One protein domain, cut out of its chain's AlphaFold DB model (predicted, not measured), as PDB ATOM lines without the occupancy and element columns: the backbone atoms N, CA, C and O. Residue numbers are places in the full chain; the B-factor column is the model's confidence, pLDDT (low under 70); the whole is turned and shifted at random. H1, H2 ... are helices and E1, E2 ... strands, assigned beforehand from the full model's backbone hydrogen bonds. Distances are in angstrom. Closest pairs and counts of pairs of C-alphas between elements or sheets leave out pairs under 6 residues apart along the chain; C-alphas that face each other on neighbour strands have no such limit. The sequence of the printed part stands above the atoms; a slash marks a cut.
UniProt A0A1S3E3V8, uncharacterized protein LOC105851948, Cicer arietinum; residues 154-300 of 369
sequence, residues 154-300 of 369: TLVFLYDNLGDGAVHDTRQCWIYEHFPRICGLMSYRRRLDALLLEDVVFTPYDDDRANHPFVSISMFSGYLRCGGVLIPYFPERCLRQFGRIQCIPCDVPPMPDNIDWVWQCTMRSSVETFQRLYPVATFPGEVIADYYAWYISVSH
ATOM      1  N   THR A 154      34.399   4.787  51.313       83.81
ATOM      2  CA  THR A 154      33.646   6.024  51.567       83.81
ATOM      3  C   THR A 154      32.143   5.780  51.530       83.81
ATOM      4  O   THR A 154      31.437   6.185  52.447       83.81
ATOM      5  N   LEU A 155      31.643   5.065  50.516       84.12
ATOM      6  CA  LEU A 155      30.222   4.720  50.431       84.12
ATOM      7  C   LEU A 155      29.765   3.876  51.622       84.12
ATOM      8  O   LEU A 155      28.714   4.161  52.187       84.12
ATOM      9  N   VAL A 156      30.557   2.879  52.027       85.88
ATOM     10  CA  VAL A 156      30.231   2.035  53.182       85.88
ATOM     11  C   VAL A 156      30.110   2.872  54.446       85.88
ATOM     12  O   VAL A 156      29.107   2.769  55.145       85.88
ATOM     13  N   PHE A 157      31.093   3.731  54.704       79.44
ATOM     14  CA  PHE A 157      31.090   4.573  55.892       79.44
ATOM     15  C   PHE A 157      29.945   5.593  55.880       79.44
ATOM     16  O   PHE A 157      29.267   5.769  56.889       79.44
ATOM     17  N   LEU A 158      29.670   6.234  54.739       78.12
ATOM     18  CA  LEU A 158      28.545   7.165  54.613       78.12
ATOM     19  C   LEU A 158      27.206   6.467  54.874       78.12
ATOM     20  O   LEU A 158      26.399   6.973  55.648       78.12
ATOM     21  N   TYR A 159      26.969   5.304  54.267       78.31
ATOM     22  CA  TYR A 159      25.710   4.571  54.427       78.31
ATOM     23  C   TYR A 159      25.508   4.065  55.857       78.31
ATOM     24  O   TYR A 159      24.388   4.128  56.356       78.31
ATOM     25  N   ASP A 160      26.574   3.609  56.516       81.12
ATOM     26  CA  ASP A 160      26.542   3.185  57.921       81.12
ATOM     27  C   ASP A 160      26.122   4.348  58.837       81.12
ATOM     28  O   ASP A 160      25.154   4.246  59.593       81.12
ATOM     29  N   ASN A 161      26.739   5.523  58.656       71.38
ATOM     30  CA  ASN A 161      26.384   6.732  59.406       71.38
ATOM     31  C   ASN A 161      24.963   7.242  59.101       71.38
ATOM     32  O   ASN A 161      24.281   7.745  59.999       71.38
ATOM     33  N   LEU A 162      24.500   7.135  57.848       69.38
ATOM     34  CA  LEU A 162      23.118   7.467  57.484       69.38
ATOM     35  C   LEU A 162      22.117   6.496  58.131       69.38
ATOM     36  O   LEU A 162      21.057   6.931  58.584       69.38
ATOM     37  N   GLY A 163      22.453   5.204  58.199       63.66
ATOM     38  CA  GLY A 163      21.647   4.182  58.865       63.66
ATOM     39  C   GLY A 163      21.445   4.491  60.348       63.66
ATOM     40  O   GLY A 163      20.306   4.531  60.822       63.66
ATOM     41  N   ASP A 164      22.528   4.816  61.055       60.19
ATOM     42  CA  ASP A 164      22.481   5.230  62.460       60.19
ATOM     43  C   ASP A 164      21.635   6.495  62.671       60.19
ATOM     44  O   ASP A 164      20.854   6.580  63.626       60.19
ATOM     45  N   GLY A 165      21.743   7.472  61.764       52.47
ATOM     46  CA  GLY A 165      20.926   8.687  61.780       52.47
ATOM     47  C   GLY A 165      19.428   8.400  61.648       52.47
ATOM     48  O   GLY A 165      18.632   8.917  62.433       52.47
ATOM     49  N   ALA A 166      19.040   7.526  60.717       52.97
ATOM     50  CA  ALA A 166      17.641   7.169  60.474       52.97
ATOM     51  C   ALA A 166      16.996   6.410  61.655       52.97
ATOM     52  O   ALA A 166      15.827   6.632  61.992       52.97
ATOM     53  N   VAL A 167      17.751   5.542  62.336       52.84
ATOM     54  CA  VAL A 167      17.270   4.816  63.530       52.84
ATOM     55  C   VAL A 167      17.113   5.755  64.733       52.84
ATOM     56  O   VAL A 167      16.192   5.601  65.540       52.84
ATOM     57  N   HIS A 168      17.982   6.760  64.861       44.16
ATOM     58  CA  HIS A 168      17.868   7.747  65.933       44.16
ATOM     59  C   HIS A 168      16.709   8.731  65.708       44.16
ATOM     60  O   HIS A 168      16.045   9.107  66.677       44.16
ATOM     61  N   ASP A 169      16.438   9.106  64.455       46.94
ATOM     62  CA  ASP A 169      15.363  10.039  64.095       46.94
ATOM     63  C   ASP A 169      13.973   9.389  64.197       46.94
ATOM     64  O   ASP A 169      13.035   9.988  64.715       46.94
ATOM     65  N   THR A 170      13.839   8.101  63.862       44.91
ATOM     66  CA  THR A 170      12.572   7.356  64.040       44.91
ATOM     67  C   THR A 170      12.120   7.261  65.503       44.91
ATOM     68  O   THR A 170      10.920   7.323  65.780       44.91
ATOM     69  N   ARG A 171      13.053   7.204  66.464       41.72
ATOM     70  CA  ARG A 171      12.732   7.314  67.900       41.72
ATOM     71  C   ARG A 171      12.254   8.708  68.303       41.72
ATOM     72  O   ARG A 171      11.416   8.815  69.195       41.72
ATOM     73  N   GLN A 172      12.760   9.759  67.661       42.66
ATOM     74  CA  GLN A 172      12.323  11.132  67.915       42.66
ATOM     75  C   GLN A 172      10.961  11.408  67.260       42.66
ATOM     76  O   GLN A 172      10.093  11.998  67.896       42.66
ATOM     77  N   CYS A 173      10.703  10.876  66.060       44.03
ATOM     78  CA  CYS A 173       9.399  10.938  65.388       44.03
ATOM     79  C   CYS A 173       8.245  10.423  66.265       44.03
ATOM     80  O   CYS A 173       7.190  11.054  66.317       44.03
ATOM     81  N   TRP A 174       8.459   9.338  67.019       43.59
ATOM     82  CA  TRP A 174       7.456   8.782  67.940       43.59
ATOM     83  C   TRP A 174       7.123   9.713  69.117       43.59
ATOM     84  O   TRP A 174       5.973   9.789  69.559       43.59
ATOM     85  N   ILE A 175       8.124  10.453  69.607       50.16
ATOM     86  CA  ILE A 175       7.959  11.462  70.661       50.16
ATOM     87  C   ILE A 175       7.129  12.639  70.123       50.16
ATOM     88  O   ILE A 175       6.275  13.169  70.828       50.16
ATOM     89  N   TYR A 176       7.299  13.021  68.860       46.47
ATOM     90  CA  TYR A 176       6.595  14.170  68.286       46.47
ATOM     91  C   TYR A 176       5.135  13.898  67.913       46.47
ATOM     92  O   TYR A 176       4.313  14.809  68.015       46.47
ATOM     93  N   GLU A 177       4.786  12.657  67.567       48.81
ATOM     94  CA  GLU A 177       3.392  12.253  67.327       48.81
ATOM     95  C   GLU A 177       2.540  12.331  68.612       48.81
ATOM     96  O   GLU A 177       1.358  12.667  68.568       48.81
ATOM     97  N   HIS A 178       3.164  12.124  69.778       52.09
ATOM     98  CA  HIS A 178       2.501  12.164  71.086       52.09
ATOM     99  C   HIS A 178       2.557  13.536  71.786       52.09
ATOM    100  O   HIS A 178       1.820  13.758  72.749       52.09
ATOM    101  N   PHE A 179       3.380  14.484  71.309       49.59
ATOM    102  CA  PHE A 179       3.522  15.825  71.896       49.59
ATOM    103  C   PHE A 179       3.382  16.946  70.835       49.59
ATOM    104  O   PHE A 179       4.381  17.511  70.387       49.59
ATOM    105  N   PRO A 180       2.145  17.371  70.490       51.03
ATOM    106  CA  PRO A 180       1.843  18.308  69.390       51.03
ATOM    107  C   PRO A 180       2.359  19.753  69.542       51.03
ATOM    108  O   PRO A 180       2.043  20.611  68.720       51.03
ATOM    109  N   ARG A 181       3.099  20.078  70.609       53.97
ATOM    110  CA  ARG A 181       3.490  21.461  70.951       53.97
ATOM    111  C   ARG A 181       4.776  21.947  70.274       53.97
ATOM    112  O   ARG A 181       5.199  23.072  70.522       53.97
ATOM    113  N   ILE A 182       5.390  21.151  69.400       57.44
ATOM    114  CA  ILE A 182       6.613  21.539  68.681       57.44
ATOM    115  C   ILE A 182       6.236  22.115  67.309       57.44
ATOM    116  O   ILE A 182       6.295  21.451  66.275       57.44
ATOM    117  N   CYS A 183       5.810  23.381  67.309       52.47
ATOM    118  CA  CYS A 183       5.227  24.081  66.156       52.47
ATOM    119  C   CYS A 183       6.133  24.142  64.907       52.47
ATOM    120  O   CYS A 183       5.625  24.239  63.790       52.47
ATOM    121  N   GLY A 184       7.459  24.057  65.066       56.41
ATOM    122  CA  GLY A 184       8.402  24.074  63.943       56.41
ATOM    123  C   GLY A 184       8.360  22.798  63.100       56.41
ATOM    124  O   GLY A 184       8.363  22.870  61.874       56.41
ATOM    125  N   LEU A 185       8.240  21.625  63.726       54.41
ATOM    126  CA  LEU A 185       8.335  20.341  63.026       54.41
ATOM    127  C   LEU A 185       7.078  20.024  62.205       54.41
ATOM    128  O   LEU A 185       7.183  19.501  61.101       54.41
ATOM    129  N   MET A 186       5.898  20.436  62.680       58.78
ATOM    130  CA  MET A 186       4.647  20.311  61.918       58.78
ATOM    131  C   MET A 186       4.684  21.078  60.591       58.78
ATOM    132  O   MET A 186       4.051  20.661  59.622       58.78
ATOM    133  N   SER A 187       5.436  22.181  60.521       60.09
ATOM    134  CA  SER A 187       5.630  22.921  59.272       60.09
ATOM    135  C   SER A 187       6.514  22.154  58.281       60.09
ATOM    136  O   SER A 187       6.175  22.081  57.101       60.09
ATOM    137  N   TYR A 188       7.582  21.500  58.754       60.28
ATOM    138  CA  TYR A 188       8.408  20.610  57.931       60.28
ATOM    139  C   TYR A 188       7.636  19.373  57.488       60.28
ATOM    140  O   TYR A 188       7.695  19.022  56.316       60.28
ATOM    141  N   ARG A 189       6.855  18.757  58.381       66.19
ATOM    142  CA  ARG A 189       6.027  17.597  58.048       66.19
ATOM    143  C   ARG A 189       5.012  17.924  56.958       66.19
ATOM    144  O   ARG A 189       4.972  17.218  55.965       66.19
ATOM    145  N   ARG A 190       4.281  19.039  57.074       68.62
ATOM    146  CA  ARG A 190       3.362  19.496  56.014       68.62
ATOM    147  C   ARG A 190       4.068  19.771  54.692       68.62
ATOM    148  O   ARG A 190       3.492  19.504  53.649       68.62
ATOM    149  N   ARG A 191       5.289  20.313  54.728       70.19
ATOM    150  CA  ARG A 191       6.097  20.509  53.517       70.19
ATOM    151  C   ARG A 191       6.505  19.174  52.902       70.19
ATOM    152  O   ARG A 191       6.391  19.049  51.698       70.19
ATOM    153  N   LEU A 192       6.926  18.200  53.713       68.06
ATOM    154  CA  LEU A 192       7.272  16.848  53.262       68.06
ATOM    155  C   LEU A 192       6.056  16.096  52.703       68.06
ATOM    156  O   LEU A 192       6.165  15.505  51.640       68.06
ATOM    157  N   ASP A 193       4.905  16.162  53.376       68.75
ATOM    158  CA  ASP A 193       3.652  15.543  52.917       68.75
ATOM    159  C   ASP A 193       3.107  16.215  51.640       68.75
ATOM    160  O   ASP A 193       2.330  15.610  50.907       68.75
ATOM    161  N   ALA A 194       3.492  17.468  51.379       73.75
ATOM    162  CA  ALA A 194       3.141  18.204  50.168       73.75
ATOM    163  C   ALA A 194       4.178  18.066  49.040       73.75
ATOM    164  O   ALA A 194       3.927  18.595  47.960       73.75
ATOM    165  N   LEU A 195       5.320  17.396  49.271       72.38
ATOM    166  CA  LEU A 195       6.322  17.183  48.225       72.38
ATOM    167  C   LEU A 195       5.752  16.271  47.144       72.38
ATOM    168  O   LEU A 195       5.397  15.115  47.391       72.38
ATOM    169  N   LEU A 196       5.736  16.777  45.921       70.50
ATOM    170  CA  LEU A 196       5.498  15.987  44.729       70.50
ATOM    171  C   LEU A 196       6.821  15.392  44.234       70.50
ATOM    172  O   LEU A 196       7.911  15.842  44.586       70.50
ATOM    173  N   LEU A 197       6.748  14.368  43.380       67.56
ATOM    174  CA  LEU A 197       7.963  13.763  42.822       67.56
ATOM    175  C   LEU A 197       8.787  14.767  41.998       67.56
ATOM    176  O   LEU A 197      10.004  14.629  41.916       67.56
ATOM    177  N   GLU A 198       8.119  15.751  41.394       68.50
ATOM    178  CA  GLU A 198       8.738  16.853  40.650       68.50
ATOM    179  C   GLU A 198       9.526  17.818  41.544       68.50
ATOM    180  O   GLU A 198      10.515  18.386  41.087       68.50
ATOM    181  N   ASP A 199       9.162  17.931  42.825       73.06
ATOM    182  CA  ASP A 199       9.889  18.752  43.800       73.06
ATOM    183  C   ASP A 199      11.189  18.082  44.268       73.06
ATOM    184  O   ASP A 199      12.075  18.726  44.837       73.06
ATOM    185  N   VAL A 200      11.319  16.769  44.054       70.44
ATOM    186  CA  VAL A 200      12.497  16.008  44.463       70.44
ATOM    187  C   VAL A 200      13.539  16.052  43.349       70.44
ATOM    188  O   VAL A 200      13.410  15.419  42.302       70.44
ATOM    189  N   VAL A 201      14.635  16.761  43.608       70.19
ATOM    190  CA  VAL A 201      15.790  16.796  42.706       70.19
ATOM    191  C   VAL A 201      16.546  15.468  42.800       70.19
ATOM    192  O   VAL A 201      17.318  15.232  43.728       70.19
ATOM    193  N   PHE A 202      16.339  14.587  41.820       70.75
ATOM    194  CA  PHE A 202      17.033  13.292  41.753       70.75
ATOM    195  C   PHE A 202      18.471  13.404  41.257       70.75
ATOM    196  O   PHE A 202      19.256  12.488  41.476       70.75
ATOM    197  N   THR A 203      18.839  14.510  40.620       73.44
ATOM    198  CA  THR A 203      20.174  14.751  40.063       73.44
ATOM    199  C   THR A 203      20.782  16.018  40.676       73.44
ATOM    200  O   THR A 203      21.046  16.978  39.961       73.44
ATOM    201  N   PRO A 204      21.021  16.057  42.003       64.62
ATOM    202  CA  PRO A 204      21.436  17.278  42.709       64.62
ATOM    203  C   PRO A 204      22.800  17.835  42.271       64.62
ATOM    204  O   PRO A 204      23.138  18.951  42.635       64.62
ATOM    205  N   TYR A 205      23.562  17.066  41.489       67.56
ATOM    206  CA  TYR A 205      24.881  17.430  40.968       67.56
ATOM    207  C   TYR A 205      24.935  17.376  39.438       67.56
ATOM    208  O   TYR A 205      26.007  17.160  38.883       67.56
ATOM    209  N   ASP A 206      23.793  17.463  38.743       75.31
ATOM    210  CA  ASP A 206      23.764  17.347  37.275       75.31
ATOM    211  C   ASP A 206      24.646  18.409  36.605       75.31
ATOM    212  O   ASP A 206      25.434  18.076  35.720       75.31
ATOM    213  N   ASP A 207      24.604  19.643  37.115       78.12
ATOM    214  CA  ASP A 207      25.424  20.766  36.643       78.12
ATOM    215  C   ASP A 207      26.933  20.482  36.765       78.12
ATOM    216  O   ASP A 207      27.723  20.868  35.901       78.12
ATOM    217  N   ASP A 208      27.338  19.730  37.792       76.19
ATOM    218  CA  ASP A 208      28.736  19.372  38.045       76.19
ATOM    219  C   ASP A 208      29.195  18.125  37.270       76.19
ATOM    220  O   ASP A 208      30.397  17.845  37.198       76.19
ATOM    221  N   ARG A 209      28.283  17.367  36.638       72.69
ATOM    222  CA  ARG A 209      28.633  16.117  35.924       72.69
ATOM    223  C   ARG A 209      29.550  16.324  34.736       72.69
ATOM    224  O   ARG A 209      30.288  15.403  34.391       72.69
ATOM    225  N   ALA A 210      29.518  17.501  34.114       76.31
ATOM    226  CA  ALA A 210      30.436  17.833  33.029       76.31
ATOM    227  C   ALA A 210      31.900  17.813  33.504       76.31
ATOM    228  O   ALA A 210      32.788  17.398  32.760       76.31
ATOM    229  N   ASN A 211      32.135  18.201  34.760       77.69
ATOM    230  CA  ASN A 211      33.455  18.210  35.388       77.69
ATOM    231  C   ASN A 211      33.762  16.882  36.099       77.69
ATOM    232  O   ASN A 211      34.922  16.475  36.192       77.69
ATOM    233  N   HIS A 212      32.725  16.190  36.578       76.25
ATOM    234  CA  HIS A 212      32.829  14.954  37.350       76.25
ATOM    235  C   HIS A 212      31.887  13.870  36.797       76.25
ATOM    236  O   HIS A 212      30.836  13.593  37.385       76.25
ATOM    237  N   PRO A 213      32.238  13.240  35.660       74.06
ATOM    238  CA  PRO A 213      31.401  12.207  35.065       74.06
ATOM    239  C   PRO A 213      31.333  10.966  35.961       74.06
ATOM    240  O   PRO A 213      32.298  10.611  36.645       74.06
ATOM    241  N   PHE A 214      30.204  10.254  35.918       76.06
ATOM    242  CA  PHE A 214      30.083   8.987  36.632       76.06
ATOM    243  C   PHE A 214      31.104   7.969  36.137       76.06
ATOM    244  O   PHE A 214      31.215   7.680  34.945       76.06
ATOM    245  N   VAL A 215      31.777   7.333  37.089       82.69
ATOM    246  CA  VAL A 215      32.584   6.151  36.814       82.69
ATOM    247  C   VAL A 215      31.643   4.952  36.726       82.69
ATOM    248  O   VAL A 215      30.838   4.743  37.632       82.69
ATOM    249  N   SER A 216      31.747   4.141  35.670       85.00
ATOM    250  CA  SER A 216      30.861   2.983  35.422       85.00
ATOM    251  C   SER A 216      30.750   2.023  36.609       85.00
ATOM    252  O   SER A 216      29.711   1.410  36.824       85.00
ATOM    253  N   ILE A 217      31.804   1.951  37.421       86.44
ATOM    254  CA  ILE A 217      31.894   1.164  38.650       86.44
ATOM    255  C   ILE A 217      30.806   1.512  39.689       86.44
ATOM    256  O   ILE A 217      30.444   0.663  40.495       86.44
ATOM    257  N   SER A 218      30.252   2.730  39.641       87.00
ATOM    258  CA  SER A 218      29.124   3.178  40.480       87.00
ATOM    259  C   SER A 218      27.799   2.483  40.150       87.00
ATOM    260  O   SER A 218      26.863   2.540  40.933       87.00
ATOM    261  N   MET A 219      27.716   1.786  39.014       91.06
ATOM    262  CA  MET A 219      26.554   0.977  38.629       91.06
ATOM    263  C   MET A 219      26.606  -0.447  39.196       91.06
ATOM    264  O   MET A 219      25.817  -1.301  38.800       91.06
ATOM    265  N   PHE A 220      27.562  -0.744  40.076       91.50
ATOM    266  CA  PHE A 220      27.600  -2.035  40.743       91.50
ATOM    267  C   PHE A 220      26.381  -2.239  41.628       91.50
ATOM    268  O   PHE A 220      26.025  -1.368  42.410       91.50
ATOM    269  N   SER A 221      25.815  -3.433  41.544       91.25
ATOM    270  CA  SER A 221      24.741  -3.888  42.410       91.25
ATOM    271  C   SER A 221      25.240  -5.014  43.296       91.25
ATOM    272  O   SER A 221      25.734  -6.029  42.788       91.25
ATOM    273  N   GLY A 222      25.126  -4.842  44.610       91.31
ATOM    274  CA  GLY A 222      25.509  -5.862  45.573       91.31
ATOM    275  C   GLY A 222      25.952  -5.287  46.908       91.31
ATOM    276  O   GLY A 222      25.603  -4.179  47.295       91.31
ATOM    277  N   TYR A 223      26.729  -6.071  47.642       91.56
ATOM    278  CA  TYR A 223      27.191  -5.689  48.967       91.56
ATOM    279  C   TYR A 223      28.588  -5.089  48.917       91.56
ATOM    280  O   TYR A 223      29.476  -5.615  48.246       91.56
ATOM    281  N   LEU A 224      28.779  -4.009  49.670       90.00
ATOM    282  CA  LEU A 224      30.078  -3.388  49.882       90.00
ATOM    283  C   LEU A 224      30.525  -3.632  51.321       90.00
ATOM    284  O   LEU A 224      29.718  -3.616  52.250       90.00
ATOM    285  N   ARG A 225      31.829  -3.832  51.502       86.81
ATOM    286  CA  ARG A 225      32.453  -4.063  52.803       86.81
ATOM    287  C   ARG A 225      33.642  -3.135  52.984       86.81
ATOM    288  O   ARG A 225      34.437  -2.949  52.067       86.81
ATOM    289  N   CYS A 226      33.781  -2.603  54.190       83.94
ATOM    290  CA  CYS A 226      34.973  -1.898  54.632       83.94
ATOM    291  C   CYS A 226      35.261  -2.273  56.087       83.94
ATOM    292  O   CYS A 226      34.481  -1.970  56.989       83.94
ATOM    293  N   GLY A 227      36.375  -2.972  56.327       79.25
ATOM    294  CA  GLY A 227      36.680  -3.507  57.654       79.25
ATOM    295  C   GLY A 227      35.550  -4.406  58.174       79.25
ATOM    296  O   GLY A 227      35.096  -5.312  57.475       79.25
ATOM    297  N   GLY A 228      35.094  -4.159  59.403       76.94
ATOM    298  CA  GLY A 228      33.967  -4.879  60.009       76.94
ATOM    299  C   GLY A 228      32.577  -4.405  59.565       76.94
ATOM    300  O   GLY A 228      31.593  -5.015  59.966       76.94
ATOM    301  N   VAL A 229      32.494  -3.337  58.765       80.69
ATOM    302  CA  VAL A 229      31.229  -2.736  58.324       80.69
ATOM    303  C   VAL A 229      30.861  -3.265  56.948       80.69
ATOM    304  O   VAL A 229      31.714  -3.418  56.066       80.69
ATOM    305  N   LEU A 230      29.575  -3.539  56.763       86.25
ATOM    306  CA  LEU A 230      29.037  -4.070  55.528       86.25
ATOM    307  C   LEU A 230      27.668  -3.461  55.251       86.25
ATOM    308  O   LEU A 230      26.826  -3.396  56.143       86.25
ATOM    309  N   ILE A 231      27.441  -3.066  53.998       87.88
ATOM    310  CA  ILE A 231      26.211  -2.399  53.571       87.88
ATOM    311  C   ILE A 231      25.674  -2.952  52.240       87.88
ATOM    312  O   ILE A 231      26.451  -3.322  51.353       87.88
ATOM    313  N   PRO A 232      24.344  -2.983  52.066       89.94
ATOM    314  CA  PRO A 232      23.722  -3.188  50.764       89.94
ATOM    315  C   PRO A 232      23.856  -1.933  49.881       89.94
ATOM    316  O   PRO A 232      23.409  -0.854  50.266       89.94
ATOM    317  N   TYR A 233      24.418  -2.073  48.679       90.44
ATOM    318  CA  TYR A 233      24.523  -1.016  47.669       90.44
ATOM    319  C   TYR A 233      23.716  -1.389  46.416       90.44
ATOM    320  O   TYR A 233      24.146  -2.190  45.586       90.44
ATOM    321  N   PHE A 234      22.523  -0.799  46.305       91.38
ATOM    322  CA  PHE A 234      21.551  -1.073  45.242       91.38
ATOM    323  C   PHE A 234      21.195   0.220  44.490       91.38
ATOM    324  O   PHE A 234      20.202   0.878  44.836       91.38
ATOM    325  N   PRO A 235      22.017   0.635  43.501       89.69
ATOM    326  CA  PRO A 235      21.821   1.879  42.751       89.69
ATOM    327  C   PRO A 235      20.517   1.909  41.938       89.69
ATOM    328  O   PRO A 235      20.070   2.980  41.528       89.69
ATOM    329  N   GLU A 236      19.845   0.768  41.764       90.75
ATOM    330  CA  GLU A 236      18.534   0.648  41.118       90.75
ATOM    331  C   GLU A 236      17.446   1.448  41.844       90.75
ATOM    332  O   GLU A 236      16.427   1.824  41.263       90.75
ATOM    333  N   ARG A 237      17.657   1.744  43.130       88.81
ATOM    334  CA  ARG A 237      16.751   2.587  43.921       88.81
ATOM    335  C   ARG A 237      16.775   4.054  43.481       88.81
ATOM    336  O   ARG A 237      15.827   4.775  43.771       88.81
ATOM    337  N   CYS A 238      17.813   4.464  42.751       87.38
ATOM    338  CA  CYS A 238      18.046   5.835  42.309       87.38
ATOM    339  C   CYS A 238      18.445   5.901  40.820       87.38
ATOM    340  O   CYS A 238      19.322   6.676  40.452       87.38
ATOM    341  N   LEU A 239      17.812   5.125  39.930       91.38
ATOM    342  CA  LEU A 239      18.167   5.050  38.497       91.38
ATOM    343  C   LEU A 239      18.165   6.401  37.777       91.38
ATOM    344  O   LEU A 239      18.970   6.617  36.870       91.38
ATOM    345  N   ARG A 240      17.330   7.343  38.223       88.25
ATOM    346  CA  ARG A 240      17.327   8.714  37.692       88.25
ATOM    347  C   ARG A 240      18.643   9.450  37.918       88.25
ATOM    348  O   ARG A 240      19.031  10.244  37.066       88.25
ATOM    349  N   GLN A 241      19.391   9.127  38.980       85.50
ATOM    350  CA  GLN A 241      20.760   9.622  39.147       85.50
ATOM    351  C   GLN A 241      21.655   9.175  37.998       85.50
ATOM    352  O   GLN A 241      22.543   9.910  37.609       85.50
ATOM    353  N   PHE A 242      21.403   8.030  37.383       87.06
ATOM    354  CA  PHE A 242      22.220   7.529  36.284       87.06
ATOM    355  C   PHE A 242      21.670   7.907  34.902       87.06
ATOM    356  O   PHE A 242      22.146   7.370  33.903       87.06
ATOM    357  N   GLY A 243      20.668   8.795  34.829       88.69
ATOM    358  CA  GLY A 243      19.991   9.138  33.575       88.69
ATOM    359  C   GLY A 243      19.223   7.954  32.980       88.69
ATOM    360  O   GLY A 243      19.123   7.828  31.762       88.69
ATOM    361  N   ARG A 244      18.739   7.038  33.827       91.88
ATOM    362  CA  ARG A 244      18.027   5.818  33.426       91.88
ATOM    363  C   ARG A 244      16.580   5.838  33.902       91.88
ATOM    364  O   ARG A 244      16.247   6.516  34.874       91.88
ATOM    365  N   ILE A 245      15.737   5.076  33.208       94.50
ATOM    366  CA  ILE A 245      14.306   4.960  33.512       94.50
ATOM    367  C   ILE A 245      14.142   4.330  34.895       94.50
ATOM    368  O   ILE A 245      14.647   3.235  35.143       94.50
ATOM    369  N   GLN A 246      13.422   4.997  35.799       93.25
ATOM    370  CA  GLN A 246      13.191   4.450  37.134       93.25
ATOM    371  C   GLN A 246      12.171   3.312  37.087       93.25
ATOM    372  O   GLN A 246      11.008   3.506  36.729       93.25
ATOM    373  N   CYS A 247      12.599   2.125  37.502       94.25
ATOM    374  CA  CYS A 247      11.727   0.983  37.728       94.25
ATOM    375  C   CYS A 247      11.442   0.785  39.220       94.25
ATOM    376  O   CYS A 247      12.059   1.420  40.083       94.25
ATOM    377  N   ILE A 248      10.511  -0.124  39.518       93.25
ATOM    378  CA  ILE A 248      10.316  -0.638  40.874       93.25
ATOM    379  C   ILE A 248      11.601  -1.385  41.275       93.25
ATOM    380  O   ILE A 248      12.010  -2.298  40.550       93.25
ATOM    381  N   PRO A 249      12.276  -0.995  42.371       90.88
ATOM    382  CA  PRO A 249      13.471  -1.683  42.835       90.88
ATOM    383  C   PRO A 249      13.152  -3.117  43.248       90.88
ATOM    384  O   PRO A 249      12.138  -3.367  43.899       90.88
ATOM    385  N   CYS A 250      14.048  -4.047  42.923       88.19
ATOM    386  CA  CYS A 250      13.956  -5.409  43.429       88.19
ATOM    387  C   CYS A 250      14.165  -5.454  44.950       88.19
ATOM    388  O   CYS A 250      14.796  -4.570  45.555       88.19
ATOM    389  N   ASP A 251      13.658  -6.520  45.561       87.12
ATOM    390  CA  ASP A 251      13.966  -6.836  46.950       87.12
ATOM    391  C   ASP A 251      15.467  -7.054  47.132       87.12
ATOM    392  O   ASP A 251      16.178  -7.492  46.221       87.12
ATOM    393  N   VAL A 252      15.955  -6.724  48.327       87.69
ATOM    394  CA  VAL A 252      17.361  -6.927  48.673       87.69
ATOM    395  C   VAL A 252      17.625  -8.437  48.737       87.69
ATOM    396  O   VAL A 252      16.992  -9.111  49.556       87.69
ATOM    397  N   PRO A 253      18.525  -8.990  47.898       87.44
ATOM    398  CA  PRO A 253      18.898 -10.398  47.977       87.44
ATOM    399  C   PRO A 253      19.503 -10.715  49.351       87.44
ATOM    400  O   PRO A 253      19.979  -9.809  50.024       87.44
ATOM    401  N   PRO A 254      19.516 -11.981  49.792       88.75
ATOM    402  CA  PRO A 254      20.202 -12.355  51.020       88.75
ATOM    403  C   PRO A 254      21.715 -12.116  50.917       88.75
ATOM    404  O   PRO A 254      22.310 -12.144  49.837       88.75
ATOM    405  N   MET A 255      22.333 -11.928  52.081       87.75
ATOM    406  CA  MET A 255      23.775 -11.765  52.219       87.75
ATOM    407  C   MET A 255      24.524 -12.988  51.668       87.75
ATOM    408  O   MET A 255      24.218 -14.103  52.095       87.75
ATOM    409  N   PRO A 256      25.516 -12.822  50.779       87.62
ATOM    410  CA  PRO A 256      26.368 -13.931  50.372       87.62
ATOM    411  C   PRO A 256      27.434 -14.234  51.436       87.62
ATOM    412  O   PRO A 256      27.926 -13.336  52.118       87.62
ATOM    413  N   ASP A 257      27.856 -15.499  51.513       87.56
ATOM    414  CA  ASP A 257      28.834 -15.971  52.507       87.56
ATOM    415  C   ASP A 257      30.237 -15.362  52.327       87.56
ATOM    416  O   ASP A 257      30.992 -15.223  53.290       87.56
ATOM    417  N   ASN A 258      30.608 -14.998  51.094       89.00
ATOM    418  CA  ASN A 258      31.916 -14.425  50.775       89.00
ATOM    419  C   ASN A 258      31.794 -13.215  49.839       89.00
ATOM    420  O   ASN A 258      31.800 -13.334  48.615       89.00
ATOM    421  N   ILE A 259      31.704 -12.036  50.448       88.62
ATOM    422  CA  ILE A 259      31.528 -10.741  49.776       88.62
ATOM    423  C   ILE A 259      32.743 -10.382  48.927       88.62
ATOM    424  O   ILE A 259      32.586  -9.940  47.791       88.62
ATOM    425  N   ASP A 260      33.946 -10.605  49.458       84.88
ATOM    426  CA  ASP A 260      35.195 -10.263  48.776       84.88
ATOM    427  C   ASP A 260      35.342 -11.102  47.490       84.88
ATOM    428  O   ASP A 260      35.708 -10.573  46.438       84.88
ATOM    429  N   TRP A 261      34.961 -12.385  47.536       88.00
ATOM    430  CA  TRP A 261      34.892 -13.258  46.360       88.00
ATOM    431  C   TRP A 261      33.814 -12.820  45.367       88.00
ATOM    432  O   TRP A 261      34.087 -12.709  44.173       88.00
ATOM    433  N   VAL A 262      32.596 -12.530  45.843       88.62
ATOM    434  CA  VAL A 262      31.503 -12.053  44.980       88.62
ATOM    435  C   VAL A 262      31.912 -10.773  44.264       88.62
ATOM    436  O   VAL A 262      31.766 -10.699  43.045       88.62
ATOM    437  N   TRP A 263      32.484  -9.798  44.968       87.19
ATOM    438  CA  TRP A 263      33.018  -8.585  44.355       87.19
ATOM    439  C   TRP A 263      34.056  -8.923  43.278       87.19
ATOM    440  O   TRP A 263      33.888  -8.548  42.120       87.19
ATOM    441  N   GLN A 264      35.092  -9.698  43.611       86.31
ATOM    442  CA  GLN A 264      36.164 -10.027  42.665       86.31
ATOM    443  C   GLN A 264      35.665 -10.757  41.408       86.31
ATOM    444  O   GLN A 264      36.140 -10.473  40.307       86.31
ATOM    445  N   CYS A 265      34.701 -11.669  41.550       87.88
ATOM    446  CA  CYS A 265      34.208 -12.483  40.442       87.88
ATOM    447  C   CYS A 265      33.080 -11.828  39.640       87.88
ATOM    448  O   CYS A 265      32.940 -12.119  38.453       87.88
ATOM    449  N   THR A 266      32.264 -10.973  40.262       87.31
ATOM    450  CA  THR A 266      31.014 -10.484  39.654       87.31
ATOM    451  C   THR A 266      30.995  -8.988  39.384       87.31
ATOM    452  O   THR A 266      30.096  -8.532  38.690       87.31
ATOM    453  N   MET A 267      31.980  -8.209  39.849       89.50
ATOM    454  CA  MET A 267      31.946  -6.748  39.714       89.50
ATOM    455  C   MET A 267      31.689  -6.286  38.275       89.50
ATOM    456  O   MET A 267      30.781  -5.501  38.006       89.50
ATOM    457  N   ARG A 268      32.477  -6.808  37.327       90.44
ATOM    458  CA  ARG A 268      32.380  -6.420  35.916       90.44
ATOM    459  C   ARG A 268      31.046  -6.847  35.303       90.44
ATOM    460  O   ARG A 268      30.387  -6.032  34.665       90.44
ATOM    461  N   SER A 269      30.627  -8.090  35.540       92.94
ATOM    462  CA  SER A 269      29.368  -8.611  35.000       92.94
ATOM    463  C   SER A 269      28.137  -7.969  35.646       92.94
ATOM    464  O   SER A 269      27.118  -7.828  34.974       92.94
ATOM    465  N   SER A 270      28.221  -7.536  36.908       92.12
ATOM    466  CA  SER A 270      27.183  -6.770  37.610       92.12
ATOM    467  C   SER A 270      26.969  -5.411  36.939       92.12
ATOM    468  O   SER A 270      25.849  -5.099  36.542       92.12
ATOM    469  N   VAL A 271      28.050  -4.663  36.673       93.31
ATOM    470  CA  VAL A 271      27.985  -3.379  35.948       93.31
ATOM    471  C   VAL A 271      27.430  -3.555  34.527       93.31
ATOM    472  O   VAL A 271      26.551  -2.803  34.110       93.31
ATOM    473  N   GLU A 272      27.891  -4.563  33.781       94.00
ATOM    474  CA  GLU A 272      27.369  -4.866  32.438       94.00
ATOM    475  C   GLU A 272      25.879  -5.243  32.473       94.00
ATOM    476  O   GLU A 272      25.086  -4.801  31.638       94.00
ATOM    477  N   THR A 273      25.479  -6.033  33.470       93.31
ATOM    478  CA  THR A 273      24.084  -6.432  33.671       93.31
ATOM    479  C   THR A 273      23.214  -5.224  33.982       93.31
ATOM    480  O   THR A 273      22.164  -5.077  33.362       93.31
ATOM    481  N   PHE A 274      23.662  -4.327  34.860       93.88
ATOM    482  CA  PHE A 274      22.966  -3.081  35.171       93.88
ATOM    483  C   PHE A 274      22.738  -2.240  33.907       93.88
ATOM    484  O   PHE A 274      21.619  -1.812  33.624       93.88
ATOM    485  N   GLN A 275      23.780  -2.051  33.094       93.25
ATOM    486  CA  GLN A 275      23.685  -1.272  31.857       93.25
ATOM    487  C   GLN A 275      22.703  -1.870  30.846       93.25
ATOM    488  O   GLN A 275      22.041  -1.116  30.131       93.25
ATOM    489  N   ARG A 276      22.617  -3.205  30.794       94.62
ATOM    490  CA  ARG A 276      21.709  -3.945  29.916       94.62
ATOM    491  C   ARG A 276      20.264  -3.933  30.414       94.62
ATOM    492  O   ARG A 276      19.354  -3.855  29.597       94.62
ATOM    493  N   LEU A 277      20.053  -4.080  31.721       93.75
ATOM    494  CA  LEU A 277      18.719  -4.233  32.305       93.75
ATOM    495  C   LEU A 277      17.967  -2.910  32.446       93.75
ATOM    496  O   LEU A 277      16.744  -2.916  32.344       93.75
ATOM    497  N   TYR A 278      18.667  -1.797  32.669       94.50
ATOM    498  CA  TYR A 278      18.037  -0.505  32.946       94.50
ATOM    499  C   TYR A 278      18.230   0.452  31.770       94.50
ATOM    500  O   TYR A 278      19.326   0.976  31.618       94.50
ATOM    501  N   PRO A 279      17.225   0.712  30.920       94.31
ATOM    502  CA  PRO A 279      17.391   1.577  29.752       94.31
ATOM    503  C   PRO A 279      17.706   3.035  30.112       94.31
ATOM    504  O   PRO A 279      17.346   3.523  31.185       94.31
ATOM    505  N   VAL A 280      18.374   3.734  29.192       93.75
ATOM    506  CA  VAL A 280      18.607   5.185  29.284       93.75
ATOM    507  C   VAL A 280      17.273   5.913  29.139       93.75
ATOM    508  O   VAL A 280      16.463   5.543  28.292       93.75
ATOM    509  N   ALA A 281      17.054   6.925  29.974       93.31
ATOM    510  CA  ALA A 281      15.869   7.762  29.909       93.31
ATOM    511  C   ALA A 281      15.953   8.742  28.729       93.31
ATOM    512  O   ALA A 281      17.004   9.308  28.436       93.31
ATOM    513  N   THR A 282      14.822   8.969  28.081       94.31
ATOM    514  CA  THR A 282      14.620   9.935  27.000       94.31
ATOM    515  C   THR A 282      14.472  11.356  27.545       94.31
ATOM    516  O   THR A 282      14.824  12.318  26.868       94.31
ATOM    517  N   PHE A 283      13.959  11.503  28.770       88.81
ATOM    518  CA  PHE A 283      13.805  12.792  29.443       88.81
ATOM    519  C   PHE A 283      14.041  12.673  30.960       88.81
ATOM    520  O   PHE A 283      13.875  11.591  31.536       88.81
ATOM    521  N   PRO A 284      14.417  13.775  31.639       81.31
ATOM    522  CA  PRO A 284      14.569  13.784  33.089       81.31
ATOM    523  C   PRO A 284      13.266  13.380  33.784       81.31
ATOM    524  O   PRO A 284      12.223  13.985  33.559       81.31
ATOM    525  N   GLY A 285      13.321  12.361  34.642       81.19
ATOM    526  CA  GLY A 285      12.146  11.911  35.392       81.19
ATOM    527  C   GLY A 285      11.356  10.765  34.759       81.19
ATOM    528  O   GLY A 285      10.334  10.390  35.325       81.19
ATOM    529  N   GLU A 286      11.807  10.183  33.645       91.25
ATOM    530  CA  GLU A 286      11.146   9.015  33.050       91.25
ATOM    531  C   GLU A 286      11.115   7.809  34.013       91.25
ATOM    532  O   GLU A 286      12.126   7.443  34.627       91.25
ATOM    533  N   VAL A 287       9.943   7.181  34.143       92.38
ATOM    534  CA  VAL A 287       9.691   6.027  35.021       92.38
ATOM    535  C   VAL A 287       8.805   4.991  34.324       92.38
ATOM    536  O   VAL A 287       8.083   5.322  33.383       92.38
ATOM    537  N   ILE A 288       8.810   3.741  34.801       94.25
ATOM    538  CA  ILE A 288       7.847   2.729  34.332       94.25
ATOM    539  C   ILE A 288       6.426   3.056  34.818       94.25
ATOM    540  O   ILE A 288       6.257   3.657  35.879       94.25
ATOM    541  N   ALA A 289       5.406   2.607  34.080       93.62
ATOM    542  CA  ALA A 289       4.000   2.937  34.343       93.62
ATOM    543  C   ALA A 289       3.563   2.682  35.801       93.62
ATOM    544  O   ALA A 289       2.908   3.526  36.410       93.62
ATOM    545  N   ASP A 290       3.993   1.562  36.383       94.50
ATOM    546  CA  ASP A 290       3.573   1.146  37.726       94.50
ATOM    547  C   ASP A 290       4.399   1.780  38.859       94.50
ATOM    548  O   ASP A 290       4.060   1.630  40.036       94.50
ATOM    549  N   TYR A 291       5.482   2.499  38.537       91.50
ATOM    550  CA  TYR A 291       6.408   3.023  39.543       91.50
ATOM    551  C   TYR A 291       5.730   3.989  40.510       91.50
ATOM    552  O   TYR A 291       5.950   3.889  41.711       91.50
ATOM    553  N   TYR A 292       4.891   4.903  40.016       87.31
ATOM    554  CA  TYR A 292       4.221   5.887  40.872       87.31
ATOM    555  C   TYR A 292       3.253   5.236  41.859       87.31
ATOM    556  O   TYR A 292       3.266   5.571  43.042       87.31
ATOM    557  N   ALA A 293       2.447   4.281  41.390       88.56
ATOM    558  CA  ALA A 293       1.514   3.556  42.245       88.56
ATOM    559  C   ALA A 293       2.258   2.784  43.345       88.56
ATOM    560  O   ALA A 293       1.869   2.832  44.512       88.56
ATOM    561  N   TRP A 294       3.366   2.130  42.984       90.62
ATOM    562  CA  TRP A 294       4.247   1.459  43.939       90.62
ATOM    563  C   TRP A 294       4.934   2.438  44.906       90.62
ATOM    564  O   TRP A 294       4.966   2.206  46.110       90.62
ATOM    565  N   TYR A 295       5.460   3.558  44.409       85.88
ATOM    566  CA  TYR A 295       6.159   4.540  45.232       85.88
ATOM    567  C   TYR A 295       5.231   5.112  46.304       85.88
ATOM    568  O   TYR A 295       5.607   5.162  47.474       85.88
ATOM    569  N   ILE A 296       4.003   5.489  45.933       82.12
ATOM    570  CA  ILE A 296       3.000   5.998  46.875       82.12
ATOM    571  C   ILE A 296       2.587   4.919  47.880       82.12
ATOM    572  O   ILE A 296       2.488   5.221  49.067       82.12
ATOM    573  N   SER A 297       2.411   3.664  47.454       83.81
ATOM    574  CA  SER A 297       1.997   2.593  48.371       83.81
ATOM    575  C   SER A 297       3.036   2.287  49.457       83.81
ATOM    576  O   SER A 297       2.657   1.928  50.571       83.81
ATOM    577  N   VAL A 298       4.328   2.471  49.164       81.19
ATOM    578  CA  VAL A 298       5.424   2.253  50.124       81.19
ATOM    579  C   VAL A 298       5.744   3.507  50.946       81.19
ATOM    580  O   VAL A 298       6.060   3.394  52.128       81.19
ATOM    581  N   SER A 299       5.672   4.702  50.353       72.12
ATOM    582  CA  SER A 299       6.016   5.964  51.038       72.12
ATOM    583  C   SER A 299       4.876   6.549  51.878       72.12
ATOM    584  O   SER A 299       5.144   7.231  52.866       72.12
ATOM    585  N   HIS A 300       3.620   6.263  51.525       69.50
ATOM    586  CA  HIS A 300       2.424   6.789  52.189       69.50
ATOM    587  C   HIS A 300       1.509   5.643  52.654       69.50
ATOM    588  O   HIS A 300       0.377   5.519  52.174       69.50
TER     589      HIS A 300
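What this domain is: This is residues 154 to 300 of the 369 residues of the protein "uncharacterized protein LOC105851948" of Cicer arietinum (UniProt A0A1S3E3V8). A small two-stranded hairpin, E1 and E2, sits between the beginning of the long helix H1 and the first part of the kinked helix H6, with the short helices H4 and H5 at the hairpin's open end. Beyond the hairpin H1 reaches out as an arm, its residues 164 to 172 standing free, and at its far end H2 turns back, so that H1, H2 and the link of residues 194 to 206 make a wide open loop. The 147 printed residues hold seven named helices and two strands, in the order H1 H2 H3 H4 E1 E2 H5 H6 H7; E1 and E2 are antiparallel, and the class is mostly helix. The whole is loose, with a radius of gyration of the C-alphas of 18.1 A and spans of 55 by 41 by 33 A.

How they stand to each other: Begin at the hairpin of E1, residues 222 to 226, and E2, residues 229 to 233: they are antiparallel at 154 degrees, with N 224 and O 231 3.0 A apart and N 231 and O 224 2.9 A apart, both within hydrogen-bond range. Look next at H1, residues 154 to 178; its closest C-alphas to E2 are those of Val 156 and Ile 231, 6.0 A apart. For H6, residues 259 to 277, and E1 the closest are those of Tyr 223 and Ile 259, 6.7 A apart. H6 has a kink of 63 degrees near residue 266, and with residues 267 to 275 alone it touches H4, residues 216 to 219, closest at the C-alphas of Met 219 and Val 271, 5.3 A apart. H4 is close to but not clearly touching H5, residues 235 to 242, at Met 219 and Pro 235, whose C-alphas are 6.3 A apart. H2, residues 183 to 193, H3, residues 207 to 210, and H7, residues 291 to 299, touch no helix. Every O i to N i+4 pair is within hydrogen-bond range in H7, against 18 of 21 in H1, 6 of 7 in H2, 13 of 15 in H6 and 0 of 4 in H5, which has 3 of 5 O i to N i+3 pairs within range; H3 and H4 are too short for an i+4 pair.

Where its parts are: Find C-alpha 154 at (33.646, 6.024, 51.567); from there H1 runs 37.3 A to C-alpha 178 at (2.501, 12.164, 71.086). H2 is 15.8 A long, E1 13.7 A, E2 12.7 A and H6 22.6 A. H7 runs 11.9 A to C-alpha 299 at (6.016, 5.964, 51.038).

The domain as a whole: The farthest C-alphas, of Arg 181 and Cys 265, are 55.0 A apart. The printed part has no cut. The links H2 to H3, H5 to H6 and H6 to H7 are long. Mean pLDDT of the printed part is 78.6; 36 residues are under 70, among them residues 162 to 190.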